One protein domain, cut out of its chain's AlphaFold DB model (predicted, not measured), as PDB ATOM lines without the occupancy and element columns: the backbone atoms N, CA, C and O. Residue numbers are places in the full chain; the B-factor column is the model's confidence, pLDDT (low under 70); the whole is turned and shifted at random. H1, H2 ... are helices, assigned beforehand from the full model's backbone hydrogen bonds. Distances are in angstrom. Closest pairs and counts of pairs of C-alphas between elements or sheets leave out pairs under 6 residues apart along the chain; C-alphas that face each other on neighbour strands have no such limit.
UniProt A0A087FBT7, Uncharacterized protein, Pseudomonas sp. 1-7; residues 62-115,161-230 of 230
ATOM      1  N   THR A  62      40.382 -38.620 126.033       90.19
ATOM      2  CA  THR A  62      40.916 -39.720 126.831       90.19
ATOM      3  C   THR A  62      39.781 -40.485 127.524       90.19
ATOM      4  O   THR A  62      38.717 -39.921 127.806       90.19
ATOM      5  N   PRO A  63      39.975 -41.774 127.859       90.06
ATOM      6  CA  PRO A  63      38.962 -42.548 128.577       90.06
ATOM      7  C   PRO A  63      38.531 -41.912 129.907       90.06
ATOM      8  O   PRO A  63      37.368 -42.022 130.288       90.06
ATOM      9  N   GLN A  64      39.444 -41.213 130.592       92.19
ATOM     10  CA  GLN A  64      39.159 -40.512 131.847       92.19
ATOM     11  C   GLN A  64      38.253 -39.294 131.626       92.19
ATOM     12  O   GLN A  64      37.239 -39.161 132.308       92.19
ATOM     13  N   GLU A  65      38.544 -38.459 130.624       91.81
ATOM     14  CA  GLU A  65      37.677 -37.330 130.252       91.81
ATOM     15  C   GLU A  65      36.275 -37.811 129.854       91.81
ATOM     16  O   GLU A  65      35.274 -37.225 130.264       91.81
ATOM     17  N   ARG A  66      36.184 -38.917 129.101       93.50
ATOM     18  CA  ARG A  66      34.895 -39.510 128.708       93.50
ATOM     19  C   ARG A  66      34.077 -39.945 129.923       93.50
ATOM     20  O   ARG A  66      32.890 -39.632 129.987       93.50
ATOM     21  N   ARG A  67      34.703 -40.631 130.889       92.94
ATOM     22  CA  ARG A  67      34.048 -41.021 132.149       92.94
ATOM     23  C   ARG A  67      33.574 -39.796 132.916       92.94
ATOM     24  O   ARG A  67      32.416 -39.755 133.312       92.94
ATOM     25  N   ARG A  68      34.413 -38.764 133.019       94.12
ATOM     26  CA  ARG A  68      34.057 -37.530 133.722       94.12
ATOM     27  C   ARG A  68      32.840 -36.833 133.113       94.12
ATOM     28  O   ARG A  68      31.975 -36.363 133.845       94.12
ATOM     29  N   VAL A  69      32.744 -36.784 131.783       93.94
ATOM     30  CA  VAL A  69      31.573 -36.220 131.093       93.94
ATOM     31  C   VAL A  69      30.302 -37.017 131.406       93.94
ATOM     32  O   VAL A  69      29.261 -36.417 131.671       93.94
ATOM     33  N   LEU A  70      30.382 -38.351 131.407       93.56
ATOM     34  CA  LEU A  70      29.244 -39.220 131.727       93.56
ATOM     35  C   LEU A  70      28.824 -39.114 133.197       93.56
ATOM     36  O   LEU A  70      27.632 -39.053 133.480       93.56
ATOM     37  N   GLU A  71      29.780 -39.048 134.123       94.06
ATOM     38  CA  GLU A  71      29.510 -38.810 135.545       94.06
ATOM     39  C   GLU A  71      28.719 -37.519 135.734       94.06
ATOM     40  O   GLU A  71      27.652 -37.532 136.339       94.06
ATOM     41  N   VAL A  72      29.204 -36.417 135.156       93.69
ATOM     42  CA  VAL A  72      28.549 -35.110 135.263       93.69
ATOM     43  C   VAL A  72      27.168 -35.128 134.610       93.69
ATOM     44  O   VAL A  72      26.222 -34.599 135.179       93.69
ATOM     45  N   ALA A  73      26.999 -35.790 133.463       91.56
ATOM     46  CA  ALA A  73      25.691 -35.904 132.815       91.56
ATOM     47  C   ALA A  73      24.659 -36.719 133.625       91.56
ATOM     48  O   ALA A  73      23.455 -36.554 133.414       91.56
ATOM     49  N   ASN A  74      25.116 -37.586 134.532       91.88
ATOM     50  CA  ASN A  74      24.269 -38.434 135.376       91.88
ATOM     51  C   ASN A  74      24.151 -37.947 136.824       91.88
ATOM     52  O   ASN A  74      23.416 -38.548 137.606       91.88
ATOM     53  N   GLN A  75      24.820 -36.852 137.193       93.31
ATOM     54  CA  GLN A  75      24.593 -36.204 138.483       93.31
ATOM     55  C   GLN A  75      23.121 -35.787 138.620       93.31
ATOM     56  O   GLN A  75      22.515 -35.367 137.632       93.31
ATOM     57  N   PRO A  76      22.538 -35.844 139.831       89.62
ATOM     58  CA  PRO A  76      21.113 -35.577 140.043       89.62
ATOM     59  C   PRO A  76      20.681 -34.184 139.559       89.62
ATOM     60  O   PRO A  76      19.572 -34.025 139.057       89.62
ATOM     61  N   GLU A  77      21.576 -33.196 139.623       90.06
ATOM     62  CA  GLU A  77      21.342 -31.832 139.129       90.06
ATOM     63  C   GLU A  77      21.177 -31.756 137.601       90.06
ATOM     64  O   GLU A  77      20.428 -30.922 137.087       90.06
ATOM     65  N   PHE A  78      21.872 -32.626 136.865       90.06
ATOM     66  CA  PHE A  78      21.955 -32.606 135.404       90.06
ATOM     67  C   PHE A  78      21.197 -33.753 134.731       90.06
ATOM     68  O   PHE A  78      20.907 -33.666 133.537       90.06
ATOM     69  N   ALA A  79      20.819 -34.791 135.479       87.31
ATOM     70  CA  ALA A  79      20.211 -36.012 134.959       87.31
ATOM     71  C   ALA A  79      18.963 -35.735 134.100       87.31
ATOM     72  O   ALA A  79      18.815 -36.304 133.015       87.31
ATOM     73  N   SER A  80      18.103 -34.808 134.537       87.62
ATOM     74  CA  SER A  80      16.873 -34.413 133.831       87.62
ATOM     75  C   SER A  80      17.058 -33.279 132.811       87.62
ATOM     76  O   SER A  80      16.087 -32.793 132.228       87.62
ATOM     77  N   LEU A  81      18.284 -32.810 132.582       88.81
ATOM     78  CA  LEU A  81      18.551 -31.683 131.692       88.81
ATOM     79  C   LEU A  81      19.089 -32.159 130.336       88.81
ATOM     80  O   LEU A  81      19.862 -33.114 130.265       88.81
ATOM     81  N   PRO A  82      18.717 -31.502 129.222       90.44
ATOM     82  CA  PRO A  82      19.318 -31.803 127.931       90.44
ATOM     83  C   PRO A  82      20.780 -31.314 127.881       90.44
ATOM     84  O   PRO A  82      21.099 -30.289 128.495       90.44
ATOM     85  N   PRO A  83      21.661 -31.952 127.085       93.12
ATOM     86  CA  PRO A  83      23.078 -31.579 126.966       93.12
ATOM     87  C   PRO A  83      23.347 -30.089 126.730       93.12
ATOM     88  O   PRO A  83      24.254 -29.513 127.325       93.12
ATOM     89  N   GLN A  84      22.512 -29.432 125.922       91.56
ATOM     90  CA  GLN A  84      22.565 -27.989 125.662       91.56
ATOM     91  C   GLN A  84      22.546 -27.134 126.928       91.56
ATOM     92  O   GLN A  84      23.288 -26.152 127.032       91.56
ATOM     93  N   GLN A  85      21.680 -27.516 127.865       91.50
ATOM     94  CA  GLN A  85      21.479 -26.843 129.137       91.50
ATOM     95  C   GLN A  85      22.546 -27.223 130.165       91.50
ATOM     96  O   GLN A  85      22.921 -26.371 130.968       91.50
ATOM     97  N   ILE A  86      23.035 -28.468 130.139       93.44
ATOM     98  CA  ILE A  86      24.145 -28.922 130.988       93.44
ATOM     99  C   ILE A  86      25.392 -28.095 130.671       93.44
ATOM    100  O   ILE A  86      25.961 -27.469 131.556       93.44
ATOM    101  N   VAL A  87      25.756 -28.000 129.390       94.06
ATOM    102  CA  VAL A  87      26.931 -27.241 128.942       94.06
ATOM    103  C   VAL A  87      26.836 -25.758 129.322       94.06
ATOM    104  O   VAL A  87      27.824 -25.183 129.762       94.06
ATOM    105  N   ALA A  88      25.658 -25.137 129.192       93.12
ATOM    106  CA  ALA A  88      25.457 -23.750 129.620       93.12
ATOM    107  C   ALA A  88      25.623 -23.570 131.140       93.12
ATOM    108  O   ALA A  88      26.288 -22.632 131.566       93.12
ATOM    109  N   ARG A  89      25.072 -24.483 131.952       93.38
ATOM    110  CA  ARG A  89      25.218 -24.451 133.417       93.38
ATOM    111  C   ARG A  89      26.664 -24.672 133.863       93.38
ATOM    112  O   ARG A  89      27.134 -23.954 134.736       93.38
ATOM    113  N   LEU A  90      27.378 -25.608 133.241       94.69
ATOM    114  CA  LEU A  90      28.801 -25.836 133.515       94.69
ATOM    115  C   LEU A  90      29.647 -24.614 133.146       94.69
ATOM    116  O   LEU A  90      30.552 -24.240 133.888       94.69
ATOM    117  N   ALA A  91      29.317 -23.953 132.033       93.69
ATOM    118  CA  ALA A  91      29.996 -22.730 131.630       93.69
ATOM    119  C   ALA A  91      29.745 -21.575 132.616       93.69
ATOM    120  O   ALA A  91      30.671 -20.821 132.901       93.69
ATOM    121  N   ASP A  92      28.542 -21.481 133.196       92.38
ATOM    122  CA  ASP A  92      28.239 -20.525 134.276       92.38
ATOM    123  C   ASP A  92      29.073 -20.797 135.540       92.38
ATOM    124  O   ASP A  92      29.452 -19.865 136.243       92.38
ATOM    125  N   GLN A  93      29.394 -22.066 135.805       92.44
ATOM    126  CA  GLN A  93      30.286 -22.499 136.888       92.44
ATOM    127  C   GLN A  93      31.781 -22.361 136.530       92.44
ATOM    128  O   GLN A  93      32.637 -22.762 137.314       92.44
ATOM    129  N   GLY A  94      32.124 -21.849 135.340       92.75
ATOM    130  CA  GLY A  94      33.513 -21.707 134.893       92.75
ATOM    131  C   GLY A  94      34.199 -23.026 134.518       92.75
ATOM    132  O   GLY A  94      35.422 -23.074 134.412       92.75
ATOM    133  N   THR A  95      33.441 -24.110 134.319       93.06
ATOM    134  CA  THR A  95      33.990 -25.437 134.010       93.06
ATOM    135  C   THR A  95      33.697 -25.825 132.565       93.06
ATOM    136  O   THR A  95      32.544 -25.906 132.143       93.06
ATOM    137  N   TRP A  96      34.744 -26.131 131.797       91.81
ATOM    138  CA  TRP A  96      34.619 -26.696 130.452       91.81
ATOM    139  C   TRP A  96      35.031 -28.168 130.458       91.81
ATOM    140  O   TRP A  96      36.138 -28.496 130.878       91.81
ATOM    141  N   LEU A  97      34.144 -29.048 129.982       92.19
ATOM    142  CA  LEU A  97      34.418 -30.486 129.845       92.19
ATOM    143  C   LEU A  97      34.481 -30.919 128.379       92.19
ATOM    144  O   LEU A  97      35.424 -31.582 127.959       92.19
ATOM    145  N   ALA A  98      33.449 -30.578 127.605       91.62
ATOM    146  CA  ALA A  98      33.329 -30.961 126.206       91.62
ATOM    147  C   ALA A  98      32.278 -30.106 125.477       91.62
ATOM    148  O   ALA A  98      31.458 -29.426 126.098       91.62
ATOM    149  N   SER A  99      32.264 -30.180 124.142       90.88
ATOM    150  CA  SER A  99      31.217 -29.562 123.321       90.88
ATOM    151  C   SER A  99      29.875 -30.297 123.430       90.88
ATOM    152  O   SER A  99      29.827 -31.492 123.715       90.88
ATOM    153  N   GLU A 100      28.776 -29.606 123.117       92.06
ATOM    154  CA  GLU A 100      27.422 -30.180 123.084       92.06
ATOM    155  C   GLU A 100      27.341 -31.446 122.215       92.06
ATOM    156  O   GLU A 100      26.837 -32.478 122.653       92.06
ATOM    157  N   SER A 101      27.904 -31.406 121.005       90.69
ATOM    158  CA  SER A 101      27.949 -32.565 120.107       90.69
ATOM    159  C   SER A 101      28.742 -33.727 120.705       90.69
ATOM    160  O   SER A 101      28.457 -34.887 120.423       90.69
ATOM    161  N   THR A 102      29.744 -33.444 121.537       91.44
ATOM    162  CA  THR A 102      30.498 -34.482 122.249       91.44
ATOM    163  C   THR A 102      29.669 -35.092 123.369       91.44
ATOM    164  O   THR A 102      29.651 -36.312 123.468       91.44
ATOM    165  N   PHE A 103      28.907 -34.298 124.126       93.38
ATOM    166  CA  PHE A 103      27.933 -34.840 125.078       93.38
ATOM    167  C   PHE A 103      26.926 -35.764 124.385       93.38
ATOM    168  O   PHE A 103      26.729 -36.884 124.840       93.38
ATOM    169  N   TYR A 104      26.335 -35.339 123.262       93.00
ATOM    170  CA  TYR A 104      25.405 -36.193 122.515       93.00
ATOM    171  C   TYR A 104      26.057 -37.493 122.043       93.00
ATOM    172  O   TYR A 104      25.483 -38.558 122.241       93.00
ATOM    173  N   ARG A 105      27.266 -37.428 121.467       91.75
ATOM    174  CA  ARG A 105      28.004 -38.626 121.035       91.75
ATOM    175  C   ARG A 105      28.301 -39.567 122.201       91.75
ATOM    176  O   ARG A 105      28.047 -40.753 122.085       91.75
ATOM    177  N   LEU A 106      28.785 -39.045 123.328       93.62
ATOM    178  CA  LEU A 106      29.119 -39.865 124.494       93.62
ATOM    179  C   LEU A 106      27.885 -40.498 125.138       93.62
ATOM    180  O   LEU A 106      27.931 -41.667 125.501       93.62
ATOM    181  N   LEU A 107      26.781 -39.757 125.242       92.94
ATOM    182  CA  LEU A 107      25.520 -40.303 125.742       92.94
ATOM    183  C   LEU A 107      24.935 -41.350 124.795       92.94
ATOM    184  O   LEU A 107      24.353 -42.323 125.264       92.94
ATOM    185  N   LYS A 108      25.096 -41.168 123.480       92.81
ATOM    186  CA  LYS A 108      24.703 -42.163 122.481       92.81
ATOM    187  C   LYS A 108      25.533 -43.439 122.608       92.81
ATOM    188  O   LYS A 108      24.956 -44.515 122.675       92.81
ATOM    189  N   ASP A 109      26.857 -43.303 122.676       92.38
ATOM    190  CA  ASP A 109      27.796 -44.421 122.836       92.38
ATOM    191  C   ASP A 109      27.546 -45.198 124.140       92.38
ATOM    192  O   ASP A 109      27.788 -46.397 124.196       92.38
ATOM    193  N   ALA A 110      27.076 -44.515 125.188       91.75
ATOM    194  CA  ALA A 110      26.735 -45.111 126.477       91.75
ATOM    195  C   ALA A 110      25.272 -45.587 126.577       91.75
ATOM    196  O   ALA A 110      24.830 -45.908 127.676       91.75
ATOM    197  N   GLU A 111      24.508 -45.566 125.477       89.06
ATOM    198  CA  GLU A 111      23.079 -45.930 125.420       89.06
ATOM    199  C   GLU A 111      22.171 -45.131 126.385       89.06
ATOM    200  O   GLU A 111      21.066 -45.534 126.734       89.06
ATOM    201  N   GLN A 112      22.602 -43.932 126.783       88.94
ATOM    202  CA  GLN A 112      21.914 -43.032 127.724       88.94
ATOM    203  C   GLN A 112      21.239 -41.839 127.027       88.94
ATOM    204  O   GLN A 112      20.883 -40.830 127.655       88.94
ATOM    205  N   GLN A 113      21.079 -41.919 125.706       84.94
ATOM    206  CA  GLN A 113      20.358 -40.924 124.922       84.94
ATOM    207  C   GLN A 113      18.850 -41.222 124.945       84.94
ATOM    208  O   GLN A 113      18.281 -41.728 123.983       84.94
ATOM    209  N   HIS A 114      18.196 -40.870 126.050       81.88
ATOM    210  CA  HIS A 114      16.741 -40.934 126.208       81.88
ATOM    211  C   HIS A 114      16.145 -39.534 126.454       81.88
ATOM    212  O   HIS A 114      16.887 -38.587 126.746       81.88
ATOM    213  N   PRO A 115      14.814 -39.353 126.345       80.06
ATOM    214  CA  PRO A 115      14.162 -38.115 126.759       80.06
ATOM    215  C   PRO A 115      14.468 -37.827 128.235       80.06
ATOM    216  O   PRO A 115      14.264 -38.680 129.095       80.06
ATOM    217  N   ARG A 161      15.881 -21.417 131.308       90.75
ATOM    218  CA  ARG A 161      16.947 -20.934 130.424       90.75
ATOM    219  C   ARG A 161      16.518 -21.073 128.967       90.75
ATOM    220  O   ARG A 161      16.530 -22.177 128.419       90.75
ATOM    221  N   HIS A 162      16.191 -19.948 128.340       87.19
ATOM    222  CA  HIS A 162      15.687 -19.910 126.968       87.19
ATOM    223  C   HIS A 162      16.826 -20.100 125.956       87.19
ATOM    224  O   HIS A 162      17.823 -19.380 125.996       87.19
ATOM    225  N   SER A 163      16.679 -21.019 124.997       89.38
ATOM    226  CA  SER A 163      17.685 -21.240 123.940       89.38
ATOM    227  C   SER A 163      17.910 -19.993 123.070       89.38
ATOM    228  O   SER A 163      19.053 -19.669 122.747       89.38
ATOM    229  N   ALA A 164      16.836 -19.255 122.761       87.00
ATOM    230  CA  ALA A 164      16.873 -17.982 122.033       87.00
ATOM    231  C   ALA A 164      17.666 -16.895 122.781       87.00
ATOM    232  O   ALA A 164      18.402 -16.128 122.169       87.00
ATOM    233  N   LEU A 165      17.603 -16.901 124.116       90.19
ATOM    234  CA  LEU A 165      18.385 -16.021 124.989       90.19
ATOM    235  C   LEU A 165      19.752 -16.620 125.339       90.19
ATOM    236  O   LEU A 165      20.314 -16.320 126.387       90.19
ATOM    237  N   LYS A 166      20.278 -17.519 124.499       93.06
ATOM    238  CA  LYS A 166      21.564 -18.193 124.715       93.06
ATOM    239  C   LYS A 166      21.659 -18.865 126.090       93.06
ATOM    240  O   LYS A 166      22.712 -18.866 126.716       93.06
ATOM    241  N   PHE A 167      20.572 -19.482 126.553       93.56
ATOM    242  CA  PHE A 167      20.478 -20.176 127.843       93.56
ATOM    243  C   PHE A 167      20.723 -19.264 129.057       93.56
ATOM    244  O   PHE A 167      21.334 -19.678 130.046       93.56
ATOM    245  N   VAL A 168      20.253 -18.025 128.964       93.69
ATOM    246  CA  VAL A 168      20.103 -17.078 130.075       93.69
ATOM    247  C   VAL A 168      18.624 -17.035 130.479       93.69
ATOM    248  O   VAL A 168      17.753 -17.365 129.665       93.69
ATOM    249  N   THR A 169      18.327 -16.697 131.734       94.19
ATOM    250  CA  THR A 169      16.933 -16.550 132.179       94.19
ATOM    251  C   THR A 169      16.359 -15.190 131.761       94.19
ATOM    252  O   THR A 169      17.113 -14.218 131.632       94.19
ATOM    253  N   PRO A 170      15.035 -15.071 131.552       94.44
ATOM    254  CA  PRO A 170      14.405 -13.787 131.257       94.44
ATOM    255  C   PRO A 170      14.728 -12.708 132.297       94.44
ATOM    256  O   PRO A 170      15.055 -11.585 131.918       94.44
ATOM    257  N   ALA A 171      14.739 -13.051 133.592       94.06
ATOM    258  CA  ALA A 171      15.102 -12.107 134.645       94.06
ATOM    259  C   ALA A 171      16.554 -11.623 134.515       94.06
ATOM    260  O   ALA A 171      16.799 -10.426 134.592       94.06
ATOM    261  N   GLN A 172      17.510 -12.523 134.256       93.94
ATOM    262  CA  GLN A 172      18.923 -12.162 134.054       93.94
ATOM    263  C   GLN A 172      19.134 -11.272 132.822       93.94
ATOM    264  O   GLN A 172      20.010 -10.408 132.817       93.94
ATOM    265  N   ARG A 173      18.342 -11.475 131.761       92.25
ATOM    266  CA  ARG A 173      18.357 -10.592 130.590       92.25
ATOM    267  C   ARG A 173      17.788  -9.220 130.927       92.25
ATOM    268  O   ARG A 173      18.397  -8.222 130.561       92.25
ATOM    269  N   HIS A 174      16.663  -9.181 131.632       90.38
ATOM    270  CA  HIS A 174      16.002  -7.943 132.029       90.38
ATOM    271  C   HIS A 174      16.870  -7.084 132.962       90.38
ATOM    272  O   HIS A 174      16.918  -5.870 132.814       90.38
ATOM    273  N   THR A 175      17.594  -7.699 133.901       93.75
ATOM    274  CA  THR A 175      18.470  -6.990 134.849       93.75
ATOM    275  C   THR A 175      19.842  -6.616 134.275       93.75
ATOM    276  O   THR A 175      20.659  -6.051 134.994       93.75
ATOM    277  N   GLY A 176      20.138  -6.955 133.013       91.19
ATOM    278  CA  GLY A 176      21.439  -6.702 132.377       91.19
ATOM    279  C   GLY A 176      22.561  -7.674 132.777       91.19
ATOM    280  O   GLY A 176      23.627  -7.669 132.169       91.19
ATOM    281  N   GLN A 177      22.323  -8.586 133.727       92.62
ATOM    282  CA  GLN A 177      23.303  -9.592 134.173       92.62
ATOM    283  C   GLN A 177      23.740 -10.558 133.057       92.62
ATOM    284  O   GLN A 177      24.796 -11.187 133.146       92.62
ATOM    285  N   ALA A 178      22.925 -10.689 132.007       91.94
ATOM    286  CA  ALA A 178      23.210 -11.529 130.852       91.94
ATOM    287  C   ALA A 178      24.545 -11.199 130.170       91.94
ATOM    288  O   ALA A 178      25.235 -12.117 129.738       91.94
ATOM    289  N   GLU A 179      24.912  -9.922 130.064       91.88
ATOM    290  CA  GLU A 179      26.118  -9.506 129.334       91.88
ATOM    291  C   GLU A 179      27.383 -10.027 130.013       91.88
ATOM    292  O   GLU A 179      28.213 -10.677 129.379       91.88
ATOM    293  N   GLU A 180      27.461  -9.845 131.330       93.75
ATOM    294  CA  GLU A 180      28.564 -10.341 132.146       93.75
ATOM    295  C   GLU A 180      28.662 -11.869 132.100       93.75
ATOM    296  O   GLU A 180      29.745 -12.437 131.945       93.75
ATOM    297  N   LEU A 181      27.518 -12.551 132.202       93.25
ATOM    298  CA  LEU A 181      27.467 -14.008 132.164       93.25
ATOM    299  C   LEU A 181      27.972 -14.548 130.820       93.25
ATOM    300  O   LEU A 181      28.769 -15.484 130.778       93.25
ATOM    301  N   LEU A 182      27.529 -13.953 129.713       94.56
ATOM    302  CA  LEU A 182      27.921 -14.378 128.372       94.56
ATOM    303  C   LEU A 182      29.386 -14.051 128.078       94.56
ATOM    304  O   LEU A 182      30.057 -14.877 127.461       94.56
ATOM    305  N   ARG A 183      29.908 -12.923 128.577       95.00
ATOM    306  CA  ARG A 183      31.338 -12.595 128.501       95.00
ATOM    307  C   ARG A 183      32.193 -13.671 129.170       95.00
ATOM    308  O   ARG A 183      33.068 -14.235 128.520       95.00
ATOM    309  N   LYS A 184      31.865 -14.054 130.410       95.56
ATOM    310  CA  LYS A 184      32.566 -15.136 131.131       95.56
ATOM    311  C   LYS A 184      32.525 -16.464 130.377       95.56
ATOM    312  O   LYS A 184      33.515 -17.193 130.332       95.56
ATOM    313  N   ARG A 185      31.390 -16.788 129.748       95.50
ATOM    314  CA  ARG A 185      31.275 -17.992 128.910       95.50
ATOM    315  C   ARG A 185      32.181 -17.926 127.681       95.50
ATOM    316  O   ARG A 185      32.758 -18.951 127.326       95.50
ATOM    317  N   ILE A 186      32.293 -16.769 127.029       95.38
ATOM    318  CA  ILE A 186      33.194 -16.572 125.884       95.38
ATOM    319  C   ILE A 186      34.641 -16.792 126.328       95.38
ATOM    320  O   ILE A 186      35.305 -17.660 125.766       95.38
ATOM    321  N   GLU A 187      35.082 -16.114 127.389       95.69
ATOM    322  CA  GLU A 187      36.442 -16.239 127.936       95.69
ATOM    323  C   GLU A 187      36.793 -17.695 128.280       95.69
ATOM    324  O   GLU A 187      37.853 -18.199 127.904       95.69
ATOM    325  N   LEU A 188      35.875 -18.418 128.929       95.75
ATOM    326  CA  LEU A 188      36.053 -19.836 129.244       95.75
ATOM    327  C   LEU A 188      36.244 -20.689 127.982       95.75
ATOM    328  O   LEU A 188      37.097 -21.578 127.944       95.75
ATOM    329  N   TYR A 189      35.428 -20.446 126.956       94.25
ATOM    330  CA  TYR A 189      35.488 -21.181 125.696       94.25
ATOM    331  C   TYR A 189      36.775 -20.879 124.924       94.25
ATOM    332  O   TYR A 189      37.367 -21.794 124.350       94.25
ATOM    333  N   GLU A 190      37.227 -19.629 124.929       94.38
ATOM    334  CA  GLU A 190      38.492 -19.224 124.321       94.38
ATOM    335  C   GLU A 190      39.686 -19.840 125.050       94.38
ATOM    336  O   GLU A 190      40.561 -20.414 124.401       94.38
ATOM    337  N   ALA A 191      39.682 -19.838 126.385       94.38
ATOM    338  CA  ALA A 191      40.704 -20.508 127.184       94.38
ATOM    339  C   ALA A 191      40.734 -22.023 126.918       94.38
ATOM    340  O   ALA A 191      41.805 -22.610 126.755       94.38
ATOM    341  N   ALA A 192      39.569 -22.669 126.818       92.75
ATOM    342  CA  ALA A 192      39.478 -24.083 126.458       92.75
ATOM    343  C   ALA A 192      39.993 -24.358 125.035       92.75
ATOM    344  O   ALA A 192      40.657 -25.371 124.806       92.75
ATOM    345  N   ARG A 193      39.732 -23.451 124.085       92.94
ATOM    346  CA  ARG A 193      40.273 -23.525 122.722       92.94
ATOM    347  C   ARG A 193      41.784 -23.355 122.692       92.94
ATOM    348  O   ARG A 193      42.443 -24.088 121.964       92.94
ATOM    349  N   ALA A 194      42.330 -22.442 123.487       92.56
ATOM    350  CA  ALA A 194      43.768 -22.214 123.568       92.56
ATOM    351  C   ALA A 194      44.527 -23.428 124.132       92.56
ATOM    352  O   ALA A 194      45.630 -23.710 123.678       92.56
ATOM    353  N   ARG A 195      43.935 -24.173 125.081       91.38
ATOM    354  CA  ARG A 195      44.548 -25.392 125.647       91.38
ATOM    355  C   ARG A 195      44.623 -26.554 124.656       91.38
ATOM    356  O   ARG A 195      45.588 -27.305 124.692       91.38
ATOM    357  N   HIS A 196      43.598 -26.712 123.818       88.50
ATOM    358  CA  HIS A 196      43.466 -27.842 122.892       88.50
ATOM    359  C   HIS A 196      42.959 -27.394 121.515       88.50
ATOM    360  O   HIS A 196      41.827 -27.736 121.145       88.50
ATOM    361  N   PRO A 197      43.738 -26.616 120.744       89.88
ATOM    362  CA  PRO A 197      43.302 -26.098 119.447       89.88
ATOM    363  C   PRO A 197      42.927 -27.214 118.459       89.88
ATOM    364  O   PRO A 197      41.971 -27.066 117.702       89.88
ATOM    365  N   GLU A 198      43.586 -28.372 118.528       88.88
ATOM    366  CA  GLU A 198      43.330 -29.559 117.702       88.88
ATOM    367  C   GLU A 198      41.917 -30.144 117.867       88.88
ATOM    368  O   GLU A 198      41.423 -30.863 116.993       88.88
ATOM    369  N   ARG A 199      41.239 -29.839 118.983       86.44
ATOM    370  CA  ARG A 199      39.872 -30.307 119.264       86.44
ATOM    371  C   ARG A 199      38.794 -29.422 118.639       86.44
ATOM    372  O   ARG A 199      37.623 -29.809 118.641       86.44
ATOM    373  N   TRP A 200      39.162 -28.264 118.093       86.69
ATOM    374  CA  TRP A 200      38.227 -27.299 117.525       86.69
ATOM    375  C   TRP A 200      38.346 -27.268 116.005       86.69
ATOM    376  O   TRP A 200      39.359 -26.861 115.453       86.69
ATOM    377  N   SER A 201      37.276 -27.658 115.312       82.69
ATOM    378  CA  SER A 201      37.201 -27.557 113.849       82.69
ATOM    379  C   SER A 201      36.785 -26.169 113.351       82.69
ATOM    380  O   SER A 201      36.804 -25.922 112.151       82.69
ATOM    381  N   GLY A 202      36.357 -25.275 114.243       85.38
ATOM    382  CA  GLY A 202      35.847 -23.957 113.886       85.38
ATOM    383  C   GLY A 202      35.714 -23.030 115.091       85.38
ATOM    384  O   GLY A 202      36.373 -23.213 116.117       85.38
ATOM    385  N   ASN A 203      34.851 -22.025 114.956       88.19
ATOM    386  CA  ASN A 203      34.625 -21.037 116.004       88.19
ATOM    387  C   ASN A 203      33.952 -21.624 117.248       88.19
ATOM    388  O   ASN A 203      33.304 -22.674 117.216       88.19
ATOM    389  N   ILE A 204      34.114 -20.906 118.360       91.25
ATOM    390  CA  ILE A 204      33.443 -21.230 119.612       91.25
ATOM    391  C   ILE A 204      31.922 -21.118 119.472       91.25
ATOM    392  O   ILE A 204      31.400 -20.491 118.547       91.25
ATOM    393  N   ARG A 205      31.192 -21.731 120.408       89.56
ATOM    394  CA  ARG A 205      29.730 -21.626 120.457       89.56
ATOM    395  C   ARG A 205      29.318 -20.154 120.511       89.56
ATOM    396  O   ARG A 205      29.858 -19.388 121.300       89.56
ATOM    397  N   ASN A 206      28.331 -19.783 119.697       91.38
ATOM    398  CA  ASN A 206      27.838 -18.413 119.660       91.38
ATOM    399  C   ASN A 206      27.057 -18.070 120.942       91.38
ATOM    400  O   ASN A 206      25.883 -18.438 121.073       91.38
ATOM    401  N   TRP A 207      27.718 -17.330 121.831       92.06
ATOM    402  CA  TRP A 207      27.173 -16.754 123.061       92.06
ATOM    403  C   TRP A 207      26.756 -15.284 122.922       92.06
ATOM    404  O   TRP A 207      26.333 -14.682 123.898       92.06
ATOM    405  N   VAL A 208      26.833 -14.703 121.727       90.44
ATOM    406  CA  VAL A 208      26.460 -13.305 121.493       90.44
ATOM    407  C   VAL A 208      24.938 -13.196 121.362       90.44
ATOM    408  O   VAL A 208      24.311 -13.941 120.600       90.44
ATOM    409  N   LEU A 209      24.334 -12.283 122.126       87.50
ATOM    410  CA  LEU A 209      22.918 -11.933 121.999       87.50
ATOM    411  C   LEU A 209      22.716 -10.946 120.852       87.50
ATOM    412  O   LEU A 209      23.547 -10.070 120.625       87.50
ATOM    413  N   ALA A 210      21.584 -11.068 120.157       84.12
ATOM    414  CA  ALA A 210      21.181 -10.049 119.199       84.12
ATOM    415  C   ALA A 210      20.952  -8.720 119.946       84.12
ATOM    416  O   ALA A 210      20.266  -8.721 120.977       84.12
ATOM    417  N   PRO A 211      21.515  -7.599 119.461       79.50
ATOM    418  CA  PRO A 211      21.365  -6.305 120.125       79.50
ATOM    419  C   PRO A 211      19.918  -5.805 120.059       79.50
ATOM    420  O   PRO A 211      19.433  -5.187 121.001       79.50
ATOM    421  N   ILE A 212      19.218  -6.118 118.966       79.69
ATOM    422  CA  ILE A 212      17.837  -5.723 118.703       79.69
ATOM    423  C   ILE A 212      17.082  -6.962 118.224       79.69
ATOM    424  O   ILE A 212      17.603  -7.741 117.426       79.69
ATOM    425  N   VAL A 213      15.862  -7.143 118.725       73.00
ATOM    426  CA  VAL A 213      14.925  -8.186 118.294       73.00
ATOM    427  C   VAL A 213      13.576  -7.516 118.087       73.00
ATOM    428  O   VAL A 213      13.129  -6.760 118.952       73.00
ATOM    429  N   CYS A 214      12.927  -7.773 116.956       75.62
ATOM    430  CA  CYS A 214      11.588  -7.261 116.699       75.62
ATOM    431  C   CYS A 214      10.565  -8.374 116.918       75.62
ATOM    432  O   CYS A 214      10.760  -9.503 116.488       75.62
ATOM    433  N   LEU A 215       9.442  -8.045 117.561       72.31
ATOM    434  CA  LEU A 215       8.305  -8.969 117.678       72.31
ATOM    435  C   LEU A 215       7.676  -9.280 116.310       72.31
ATOM    436  O   LEU A 215       7.103 -10.346 116.114       72.31
ATOM    437  N   ASN A 216       7.832  -8.348 115.372       77.00
ATOM    438  CA  ASN A 216       7.231  -8.370 114.052       77.00
ATOM    439  C   ASN A 216       8.317  -8.443 112.960       77.00
ATOM    440  O   ASN A 216       9.112  -7.496 112.855       77.00
ATOM    441  N   PRO A 217       8.353  -9.510 112.138       69.44
ATOM    442  CA  PRO A 217       9.403  -9.741 111.139       69.44
ATOM    443  C   PRO A 217       9.526  -8.632 110.087       69.44
ATOM    444  O   PRO A 217      10.621  -8.324 109.623       69.44
ATOM    445  N   GLU A 218       8.422  -7.980 109.725       73.19
ATOM    446  CA  GLU A 218       8.412  -6.890 108.749       73.19
ATOM    447  C   GLU A 218       9.258  -5.689 109.197       73.19
ATOM    448  O   GLU A 218       9.807  -4.967 108.366       73.19
ATOM    449  N   ARG A 219       9.441  -5.505 110.511       65.00
ATOM    450  CA  ARG A 219      10.301  -4.454 111.070       65.00
ATOM    451  C   ARG A 219      11.778  -4.843 111.079       65.00
ATOM    452  O   ARG A 219      12.629  -3.958 111.010       65.00
ATOM    453  N   GLU A 220      12.099  -6.137 111.090       63.59
ATOM    454  CA  GLU A 220      13.484  -6.607 110.943       63.59
ATOM    455  C   GLU A 220      14.025  -6.283 109.547       63.59
ATOM    456  O   GLU A 220      15.165  -5.835 109.417       63.59
ATOM    457  N   ALA A 221      13.193  -6.423 108.509       67.06
ATOM    458  CA  ALA A 221      13.557  -6.069 107.137       67.06
ATOM    459  C   ALA A 221      13.912  -4.577 106.997       67.06
ATOM    460  O   ALA A 221      14.886  -4.233 106.327       67.06
ATOM    461  N   VAL A 222      13.182  -3.694 107.687       65.06
ATOM    462  CA  VAL A 222      13.444  -2.242 107.702       65.06
ATOM    463  C   VAL A 222      14.778  -1.916 108.396       65.06
ATOM    464  O   VAL A 222      15.557  -1.097 107.902       65.06
ATOM    465  N   LEU A 223      15.100  -2.593 109.502       62.25
ATOM    466  CA  LEU A 223      16.381  -2.429 110.209       62.25
ATOM    467  C   LEU A 223      17.578  -2.971 109.404       62.25
ATOM    468  O   LEU A 223      18.672  -2.403 109.428       62.25
ATOM    469  N   GLN A 224      17.384  -4.049 108.643       62.91
ATOM    470  CA  GLN A 224      18.420  -4.599 107.761       62.91
ATOM    471  C   GLN A 224      18.656  -3.740 106.510       62.91
ATOM    472  O   GLN A 224      19.774  -3.697 105.998       62.91
ATOM    473  N   GLN A 225      17.627  -3.049 106.010       58.03
ATOM    474  CA  GLN A 225      17.759  -2.116 104.886       58.03
ATOM    475  C   GLN A 225      18.473  -0.825 105.300       58.03
ATOM    476  O   GLN A 225      19.352  -0.357 104.583       58.03
ATOM    477  N   THR A 226      18.155  -0.288 106.480       55.09
ATOM    478  CA  THR A 226      18.791   0.929 107.015       55.09
ATOM    479  C   THR A 226      20.253   0.720 107.416       55.09
ATOM    480  O   THR A 226      21.065   1.610 107.202       55.09
ATOM    481  N   SER A 227      20.628  -0.464 107.911       53.62
ATOM    482  CA  SER A 227      22.030  -0.793 108.235       53.62
ATOM    483  C   SER A 227      22.917  -1.110 107.023       53.62
ATOM    484  O   SER A 227      24.134  -1.082 107.157       53.62
ATOM    485  N   LYS A 228      22.344  -1.408 105.847       51.06
ATOM    486  CA  LYS A 228      23.089  -1.592 104.583       51.06
ATOM    487  C   LYS A 228      23.259  -0.306 103.766       51.06
ATOM    488  O   LYS A 228      24.025  -0.309 102.809       51.06
ATOM    489  N   ALA A 229      22.496   0.736 104.090       46.59
ATOM    490  CA  ALA A 229      22.485   2.014 103.378       46.59
ATOM    491  C   ALA A 229      23.396   3.085 104.015       46.59
ATOM    492  O   ALA A 229      23.479   4.190 103.481       46.59
ATOM    493  N   ALA A 230      24.050   2.764 105.136       40.88
ATOM    494  CA  ALA A 230      25.067   3.576 105.804       40.88
ATOM    495  C   ALA A 230      26.454   2.962 105.580       40.88
ATOM    496  O   ALA A 230      27.419   3.746 105.448       40.88
TER     497      ALA A 230
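This is residues 62 to 115 and 161 to 230 of the 230 residues of an uncharacterized protein of Pseudomonas sp. 1-7 (UniProt A0A087FBT7). Helices H1 to H3 cluster at one end, the longest helix, H5, crosses H2, and a long link leads out to H6 at the far end. The printed part has 124 residues with six named helices and no named strand. It is all helix and loose, with a radius of gyration of the C-alphas of 17.4 A, and spans 54 by 31 by 26 A.

H1, residues 63 to 74, begins at C-alpha 63, (38.962, -42.548, 128.577). H2 is residues 83 to 92, H3 100 to 109, H4 170 to 174. H5, 177 to 195, is 27.8 A long; H6, 217 to 228, ends at C-alpha 228, (23.089, -1.592, 104.583).

H1 touches H3 with residues 66 to 70 alone, closest at C-alphas 70 and 107, 7.1 A. H2 touches H3, closest at C-alphas 84 and 100, 5.9 A. H5 touches H2 with residues 181 to 188 alone, about perpendicular at 82 degrees, closest at C-alphas 185 and 91, 5.6 A. H4 and H6 touch no helix. Every O i to N i+4 pair is within hydrogen-bond range in H1 to H5; in H6, 7 of 8.

Residues 116 to 160 are not printed; C-alphas 115 and 161 are 17.8 A apart. Residues 217 and 219 to 230 have pLDDT under 70.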